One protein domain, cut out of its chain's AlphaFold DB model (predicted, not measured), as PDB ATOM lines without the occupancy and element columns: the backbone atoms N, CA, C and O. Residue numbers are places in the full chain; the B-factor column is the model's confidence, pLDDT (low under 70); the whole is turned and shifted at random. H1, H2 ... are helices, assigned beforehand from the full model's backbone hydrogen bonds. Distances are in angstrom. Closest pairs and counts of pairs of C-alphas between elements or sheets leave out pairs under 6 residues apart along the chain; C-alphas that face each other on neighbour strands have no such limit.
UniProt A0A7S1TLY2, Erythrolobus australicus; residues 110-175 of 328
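AT A GLANCE: This is residues 110 to 175 of the 328 residues of a protein of Erythrolobus australicus (UniProt A0A7S1TLY2). Two long helices, H1 and H2, lie side by side as a hairpin, and the short helix H3 crosses its open end. The 66 printed residues have three named helices, H1, H2, H3 in order, and no named strand: all helix. The whole is loose, with a radius of gyration of the C-alphas of 13.7 A, and spans 39 by 25 by 14 A.

HOW THE PARTS SIT: H1, residues 110 to 134, and H2, residues 137 to 160, touch as a helical hairpin, closest at the C-alphas of Ala 132 and Ala 140, 5.0 A apart. Their tilt is shallow, 10 degrees, opposite ways. H1, with residues 112 to 116 alone, touches H3, residues 162 to 173, about perpendicular at 76 degrees; the closest C-alphas, of Leu 113 and Val 169, are 6.7 A apart. H2 and H3 touch only at the corner, closest at the C-alphas of Gly 158 and Leu 165, 6.0 A apart; the steep tilt of 67 degrees is only just short of about perpendicular. Every O i to N i+4 pair is within hydrogen-bond range in H1 and H3; in H2, 18 of 20.

IN THESE COORDINATES: H1 is 35.6 A long from C-alpha 110 at (139.824, 250.439, 323.065), H2 34.7 A, and H3 16.2 A to C-alpha 173 at (134.354, 251.414, 312.050).

THE WHOLE: The printed part has no cut, and both links are tight. Residues 169 to 175 have pLDDT under 70.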
ATOM      1  N   ILE A 110     138.367 250.548 322.923       73.62
ATOM      2  CA  ILE A 110     139.824 250.439 323.065       73.62
ATOM      3  C   ILE A 110     140.422 249.666 321.881       73.62
ATOM      4  O   ILE A 110     141.467 250.051 321.352       73.62
ATOM      5  N   LYS A 111     139.761 248.590 321.437       77.69
ATOM      6  CA  LYS A 111     140.168 247.806 320.266       77.69
ATOM      7  C   LYS A 111     140.148 248.654 318.995       77.69
ATOM      8  O   LYS A 111     141.110 248.587 318.229       77.69
ATOM      9  N   ASP A 112     139.118 249.465 318.800       75.00
ATOM     10  CA  ASP A 112     138.971 250.348 317.646       75.00
ATOM     11  C   ASP A 112     140.018 251.463 317.646       75.00
ATOM     12  O   ASP A 112     140.708 251.655 316.645       75.00
ATOM     13  N   LEU A 113     140.229 252.132 318.785       80.75
ATOM     14  CA  LEU A 113     141.272 253.154 318.932       80.75
ATOM     15  C   LEU A 113     142.671 252.582 318.672       80.75
ATOM     16  O   LEU A 113     143.491 253.222 318.009       80.75
ATOM     17  N   ARG A 114     142.941 251.363 319.154       84.25
ATOM     18  CA  ARG A 114     144.205 250.657 318.912       84.25
ATOM     19  C   ARG A 114     144.367 250.274 317.443       84.25
ATOM     20  O   ARG A 114     145.441 250.477 316.886       84.25
ATOM     21  N   THR A 115     143.325 249.733 316.815       83.62
ATOM     22  CA  THR A 115     143.346 249.362 315.391       83.62
ATOM     23  C   THR A 115     143.566 250.592 314.513       83.62
ATOM     24  O   THR A 115     144.417 250.563 313.627       83.62
ATOM     25  N   ALA A 116     142.874 251.697 314.804       85.69
ATOM     26  CA  ALA A 116     143.045 252.967 314.107       85.69
ATOM     27  C   ALA A 116     144.466 253.525 314.271       85.69
ATOM     28  O   ALA A 116     145.080 253.928 313.286       85.69
ATOM     29  N   PHE A 117     145.028 253.474 315.483       87.62
ATOM     30  CA  PHE A 117     146.412 253.881 315.722       87.62
ATOM     31  C   PHE A 117     147.410 253.048 314.907       87.62
ATOM     32  O   PHE A 117     148.287 253.608 314.255       87.62
ATOM     33  N   ILE A 118     147.255 251.719 314.897       88.62
ATOM     34  CA  ILE A 118     148.106 250.821 314.103       88.62
ATOM     35  C   ILE A 118     147.977 251.141 312.608       88.62
ATOM     36  O   ILE A 118     148.991 251.226 311.921       88.62
ATOM     37  N   ALA A 119     146.758 251.359 312.106       89.12
ATOM     38  CA  ALA A 119     146.524 251.697 310.705       89.12
ATOM     39  C   ALA A 119     147.176 253.033 310.312       89.12
ATOM     40  O   ALA A 119     147.830 253.108 309.272       89.12
ATOM     41  N   VAL A 120     147.060 254.064 311.158       90.00
ATOM     42  CA  VAL A 120     147.730 255.358 310.953       90.00
ATOM     43  C   VAL A 120     149.246 255.179 310.959       90.00
ATOM     44  O   VAL A 120     149.913 255.686 310.060       90.00
ATOM     45  N   LEU A 121     149.792 254.431 311.920       91.25
ATOM     46  CA  LEU A 121     151.231 254.210 312.039       91.25
ATOM     47  C   LEU A 121     151.792 253.475 310.814       91.25
ATOM     48  O   LEU A 121     152.693 253.984 310.152       91.25
ATOM     49  N   VAL A 122     151.217 252.319 310.472       93.00
ATOM     50  CA  VAL A 122     151.644 251.504 309.324       93.00
ATOM     51  C   VAL A 122     151.437 252.259 308.011       93.00
ATOM     52  O   VAL A 122     152.322 252.246 307.157       93.00
ATOM     53  N   GLY A 123     150.308 252.958 307.860       93.19
ATOM     54  CA  GLY A 123     150.018 253.780 306.688       93.19
ATOM     55  C   GLY A 123     151.029 254.913 306.507       93.19
ATOM     56  O   GLY A 123     151.548 255.097 305.408       93.19
ATOM     57  N   CYS A 124     151.384 255.620 307.584       93.62
ATOM     58  CA  CYS A 124     152.407 256.666 307.559       93.62
ATOM     59  C   CYS A 124     153.797 256.100 307.235       93.62
ATOM     60  O   CYS A 124     154.530 256.687 306.436       93.62
ATOM     61  N   THR A 125     154.167 254.943 307.793       92.19
ATOM     62  CA  THR A 125     155.441 254.285 307.466       92.19
ATOM     63  C   THR A 125     155.489 253.861 305.998       92.19
ATOM     64  O   THR A 125     156.454 254.181 305.307       92.19
ATOM     65  N   ALA A 126     154.442 253.207 305.491       93.38
ATOM     66  CA  ALA A 126     154.365 252.784 304.095       93.38
ATOM     67  C   ALA A 126     154.395 253.982 303.134       93.38
ATOM     68  O   ALA A 126     155.133 253.964 302.149       93.38
ATOM     69  N   LEU A 127     153.659 255.052 303.451       93.62
ATOM     70  CA  LEU A 127     153.652 256.281 302.660       93.62
ATOM     71  C   LEU A 127     155.019 256.974 302.670       93.62
ATOM     72  O   LEU A 127     155.441 257.484 301.639       93.62
ATOM     73  N   SER A 128     155.738 256.945 303.795       91.62
ATOM     74  CA  SER A 128     157.095 257.498 303.888       91.62
ATOM     75  C   SER A 128     158.091 256.709 303.034       91.62
ATOM     76  O   SER A 128     158.910 257.310 302.342       91.62
ATOM     77  N   VAL A 129     158.001 255.374 303.030       93.00
ATOM     78  CA  VAL A 129     158.822 254.513 302.158       93.00
ATOM     79  C   VAL A 129     158.504 254.777 300.685       93.00
ATOM     80  O   VAL A 129     159.415 254.915 299.872       93.00
ATOM     81  N   LEU A 130     157.222 254.904 300.342       93.50
ATOM     82  CA  LEU A 130     156.791 255.200 298.979       93.50
ATOM     83  C   LEU A 130     157.264 256.586 298.521       93.50
ATOM     84  O   LEU A 130     157.756 256.735 297.405       93.50
ATOM     85  N   ALA A 131     157.161 257.591 299.390       91.69
ATOM     86  CA  ALA A 131     157.644 258.936 299.118       91.69
ATOM     87  C   ALA A 131     159.165 258.958 298.910       91.69
ATOM     88  O   ALA A 131     159.639 259.604 297.979       91.69
ATOM     89  N   ALA A 132     159.921 258.196 299.706       91.31
ATOM     90  CA  ALA A 132     161.361 258.034 299.520       91.31
ATOM     91  C   ALA A 132     161.727 257.335 298.199       91.31
ATOM     92  O   ALA A 132     162.773 257.629 297.629       91.31
ATOM     93  N   ALA A 133     160.875 256.432 297.706       92.38
ATOM     94  CA  ALA A 133     161.103 255.708 296.459       92.38
ATOM     95  C   ALA A 133     160.706 256.503 295.200       92.38
ATOM     96  O   ALA A 133     161.326 256.323 294.152       92.38
ATOM     97  N   LEU A 134     159.668 257.345 295.276       94.44
ATOM     98  CA  LEU A 134     159.079 258.012 294.106       94.44
ATOM     99  C   LEU A 134     159.448 259.493 293.961       94.44
ATOM    100  O   LEU A 134     159.363 260.026 292.854       94.44
ATOM    101  N   LEU A 135     159.805 260.185 295.048       94.62
ATOM    102  CA  LEU A 135     160.051 261.628 295.020       94.62
ATOM    103  C   LEU A 135     161.547 261.964 294.916       94.62
ATOM    104  O   LEU A 135     162.391 261.219 295.414       94.62
ATOM    105  N   PRO A 136     161.897 263.132 294.341       95.12
ATOM    106  CA  PRO A 136     163.254 263.664 294.411       95.12
ATOM    107  C   PRO A 136     163.740 263.795 295.867       95.12
ATOM    108  O   PRO A 136     162.923 264.117 296.736       95.12
ATOM    109  N   PRO A 137     165.049 263.651 296.150       91.19
ATOM    110  CA  PRO A 137     165.578 263.589 297.518       91.19
ATOM    111  C   PRO A 137     165.133 264.739 298.429       91.19
ATOM    112  O   PRO A 137     164.727 264.501 299.566       91.19
ATOM    113  N   GLN A 138     165.132 265.981 297.925       91.88
ATOM    114  CA  GLN A 138     164.649 267.125 298.701       91.88
ATOM    115  C   GLN A 138     163.163 267.002 299.079       91.88
ATOM    116  O   GLN A 138     162.795 267.256 300.221       91.88
ATOM    117  N   ALA A 139     162.309 266.567 298.151       90.69
ATOM    118  CA  ALA A 139     160.873 266.436 298.384       90.69
ATOM    119  C   ALA A 139     160.550 265.242 299.294       90.69
ATOM    120  O   ALA A 139     159.713 265.367 300.186       90.69
ATOM    121  N   ALA A 140     161.260 264.122 299.127       89.75
ATOM    122  CA  ALA A 140     161.158 262.960 300.006       89.75
ATOM    123  C   ALA A 140     161.473 263.330 301.467       89.75
ATOM    124  O   ALA A 140     160.710 262.982 302.369       89.75
ATOM    125  N   TYR A 141     162.535 264.110 301.695       89.00
ATOM    126  CA  TYR A 141     162.910 264.579 303.031       89.00
ATOM    127  C   TYR A 141     161.823 265.446 303.679       89.00
ATOM    128  O   TYR A 141     161.446 265.195 304.815       89.00
ATOM    129  N   PHE A 142     161.252 266.425 302.968       91.19
ATOM    130  CA  PHE A 142     160.156 267.232 303.528       91.19
ATOM    131  C   PHE A 142     158.877 266.416 303.753       91.19
ATOM    132  O   PHE A 142     158.173 266.627 304.742       91.19
ATOM    133  N   SER A 143     158.584 265.461 302.867       89.50
ATOM    134  CA  SER A 143     157.393 264.620 302.984       89.50
ATOM    135  C   SER A 143     157.417 263.727 304.230       89.50
ATOM    136  O   SER A 143     156.379 263.573 304.868       89.50
ATOM    137  N   SER A 144     158.579 263.210 304.644       87.56
ATOM    138  CA  SER A 144     158.679 262.354 305.833       87.56
ATOM    139  C   SER A 144     158.372 263.113 307.129       87.56
ATOM    140  O   SER A 144     157.716 262.555 308.008       87.56
ATOM    141  N   TYR A 145     158.738 264.398 307.233       90.12
ATOM    142  CA  TYR A 145     158.334 265.246 308.365       90.12
ATOM    143  C   TYR A 145     156.830 265.483 308.402       90.12
ATOM    144  O   TYR A 145     156.225 265.378 309.466       90.12
ATOM    145  N   LEU A 146     156.217 265.778 307.252       92.38
ATOM    146  CA  LEU A 146     154.770 265.990 307.170       92.38
ATOM    147  C   LEU A 146     154.002 264.714 307.523       92.38
ATOM    148  O   LEU A 146     153.052 264.764 308.298       92.38
ATOM    149  N   ILE A 147     154.441 263.564 307.010       92.81
ATOM    150  CA  ILE A 147     153.823 262.266 307.297       92.81
ATOM    151  C   ILE A 147     154.023 261.886 308.771       92.81
ATOM    152  O   ILE A 147     153.076 261.469 309.435       92.81
ATOM    153  N   GLY A 148     155.220 262.093 309.327       89.62
ATOM    154  CA  GLY A 148     155.487 261.883 310.752       89.62
ATOM    155  C   GLY A 148     154.650 262.794 311.657       89.62
ATOM    156  O   GLY A 148     154.164 262.355 312.702       89.62
ATOM    157  N   ALA A 149     154.401 264.036 311.233       92.19
ATOM    158  CA  ALA A 149     153.547 264.971 311.959       92.19
ATOM    159  C   ALA A 149     152.096 264.475 312.076       92.19
ATOM    160  O   ALA A 149     151.462 264.746 313.091       92.19
ATOM    161  N   ILE A 150     151.582 263.689 311.119       90.94
ATOM    162  CA  ILE A 150     150.236 263.089 311.206       90.94
ATOM    163  C   ILE A 150     150.123 262.183 312.440       90.94
ATOM    164  O   ILE A 150     149.128 262.251 313.162       90.94
ATOM    165  N   VAL A 151     151.150 261.376 312.727       89.50
ATOM    166  CA  VAL A 151     151.169 260.493 313.908       89.50
ATOM    167  C   VAL A 151     151.185 261.317 315.198       89.50
ATOM    168  O   VAL A 151     150.441 261.017 316.134       89.50
ATOM    169  N   LEU A 152     151.982 262.388 315.240       89.88
ATOM    170  CA  LEU A 152     152.037 263.294 316.392       89.88
ATOM    171  C   LEU A 152     150.709 264.025 316.610       89.88
ATOM    172  O   LEU A 152     150.259 264.132 317.747       89.88
ATOM    173  N   VAL A 153     150.053 264.475 315.539       89.50
ATOM    174  CA  VAL A 153     148.720 265.089 315.603       89.50
ATOM    175  C   VAL A 153     147.687 264.078 316.095       89.50
ATOM    176  O   VAL A 153     146.891 264.421 316.964       89.50
ATOM    177  N   TYR A 154     147.720 262.829 315.622       87.44
ATOM    178  CA  TYR A 154     146.815 261.778 316.100       87.44
ATOM    179  C   TYR A 154     146.961 261.550 317.614       87.44
ATOM    180  O   TYR A 154     145.964 261.554 318.338       87.44
ATOM    181  N   ILE A 155     148.197 261.425 318.113       87.81
ATOM    182  CA  ILE A 155     148.478 261.297 319.555       87.81
ATOM    183  C   ILE A 155     148.054 262.570 320.306       87.81
ATOM    184  O   ILE A 155     147.446 262.483 321.372       87.81
ATOM    185  N   GLY A 156     148.315 263.748 319.734       87.88
ATOM    186  CA  GLY A 156     147.942 265.042 320.301       87.88
ATOM    187  C   GLY A 156     146.431 265.198 320.481       87.88
ATOM    188  O   GLY A 156     145.981 265.555 321.568       87.88
ATOM    189  N   ILE A 157     145.634 264.859 319.462       86.31
ATOM    190  CA  ILE A 157     144.165 264.863 319.551       86.31
ATOM    191  C   ILE A 157     143.705 263.823 320.573       86.31
ATOM    192  O   ILE A 157     142.844 264.126 321.393       86.31
ATOM    193  N   GLY A 158     144.307 262.630 320.583       82.44
ATOM    194  CA  GLY A 158     143.973 261.595 321.564       82.44
ATOM    195  C   GLY A 158     144.233 262.003 323.008       82.44
ATOM    196  O   GLY A 158     143.475 261.604 323.888       82.44
ATOM    197  N   SER A 159     145.246 262.836 323.245       83.94
ATOM    198  CA  SER A 159     145.544 263.384 324.567       83.94
ATOM    199  C   SER A 159     144.656 264.575 324.937       83.94
ATOM    200  O   SER A 159     144.264 264.693 326.094       83.94
ATOM    201  N   ALA A 160     144.371 265.480 323.997       85.06
ATOM    202  CA  ALA A 160     143.630 266.713 324.275       85.06
ATOM    203  C   ALA A 160     142.109 266.501 324.294       85.06
ATOM    204  O   ALA A 160     141.392 267.141 325.060       85.06
ATOM    205  N   SER A 161     141.611 265.614 323.435       83.75
ATOM    206  CA  SER A 161     140.191 265.316 323.278       83.75
ATOM    207  C   SER A 161     139.983 263.864 322.835       83.75
ATOM    208  O   SER A 161     139.793 263.574 321.646       83.75
ATOM    209  N   PRO A 162     139.950 262.925 323.796       76.88
ATOM    210  CA  PRO A 162     139.621 261.535 323.509       76.88
ATOM    211  C   PRO A 162     138.279 261.392 322.771       76.88
ATOM    212  O   PRO A 162     138.154 260.557 321.881       76.88
ATOM    213  N   ALA A 163     137.289 262.237 323.082       73.06
ATOM    214  CA  ALA A 163     135.952 262.188 322.485       73.06
ATOM    215  C   ALA A 163     135.939 262.472 320.968       73.06
ATOM    216  O   ALA A 163     135.168 261.855 320.226       73.06
ATOM    217  N   LEU A 164     136.808 263.370 320.485       76.62
ATOM    218  CA  LEU A 164     136.919 263.661 319.050       76.62
ATOM    219  C   LEU A 164     137.489 262.468 318.279       76.62
ATOM    220  O   LEU A 164     136.935 262.094 317.243       76.62
ATOM    221  N   LEU A 165     138.534 261.819 318.810       76.44
ATOM    222  CA  LEU A 165     139.068 260.596 318.202       76.44
ATOM    223  C   LEU A 165     138.024 259.483 318.165       76.44
ATOM    224  O   LEU A 165     137.858 258.837 317.135       76.44
ATOM    225  N   GLN A 166     137.283 259.278 319.253       72.50
ATOM    226  CA  GLN A 166     136.243 258.248 319.314       72.50
ATOM    227  C   GLN A 166     135.140 258.481 318.271       72.50
ATOM    228  O   GLN A 166     134.690 257.544 317.609       72.50
ATOM    229  N   SER A 167     134.729 259.734 318.073       70.25
ATOM    230  CA  SER A 167     133.719 260.096 317.073       70.25
ATOM    231  C   SER A 167     134.199 259.811 315.648       70.25
ATOM    232  O   SER A 167     133.452 259.254 314.843       70.25
ATOM    233  N   PHE A 168     135.460 260.134 315.351       70.62
ATOM    234  CA  PHE A 168     136.061 259.896 314.041       70.62
ATOM    235  C   PHE A 168     136.276 258.402 313.761       70.62
ATOM    236  O   PHE A 168     135.842 257.893 312.728       70.62
ATOM    237  N   VAL A 169     136.879 257.678 314.711       69.81
ATOM    238  CA  VAL A 169     137.157 256.239 314.590       69.81
ATOM    239  C   VAL A 169     135.863 255.444 314.493       69.81
ATOM    240  O   VAL A 169     135.725 254.627 313.588       69.81
ATOM    241  N   SER A 170     134.868 255.741 315.334       64.88
ATOM    242  CA  SER A 170     133.558 255.093 315.217       64.88
ATOM    243  C   SER A 170     132.890 255.389 313.874       64.88
ATOM    244  O   SER A 170     132.162 254.543 313.372       64.88
ATOM    245  N   GLY A 171     133.128 256.555 313.263       63.41
ATOM    246  CA  GLY A 171     132.671 256.876 311.909       63.41
ATOM    247  C   GLY A 171     133.258 255.955 310.837       63.41
ATOM    248  O   GLY A 171     132.552 255.574 309.905       63.41
ATOM    249  N   PHE A 172     134.520 255.553 310.995       61.62
ATOM    250  CA  PHE A 172     135.201 254.637 310.081       61.62
ATOM    251  C   PHE A 172     134.842 253.169 310.361       61.62
ATOM    252  O   PHE A 172     134.498 252.437 309.435       61.62
ATOM    253  N   SER A 173     134.792 252.758 311.637       62.22
ATOM    254  CA  SER A 173     134.354 251.414 312.050       62.22
ATOM    255  C   SER A 173     132.929 251.083 311.593       62.22
ATOM    256  O   SER A 173     132.618 249.920 311.356       62.22
ATOM    257  N   ARG A 174     132.067 252.091 311.382       60.47
ATOM    258  CA  ARG A 174     130.707 251.930 310.824       60.47
ATOM    259  C   ARG A 174     130.670 251.329 309.418       60.47
ATOM    260  O   ARG A 174     129.613 250.870 308.989       60.47
ATOM    261  N   GLN A 175     131.779 251.348 308.680       60.62
ATOM    262  CA  GLN A 175     131.862 250.700 307.370       60.62
ATOM    263  C   GLN A 175     132.088 249.185 307.479       60.62
ATOM    264  O   GLN A 175     131.822 248.469 306.514       60.62
TER     265      GLN A 175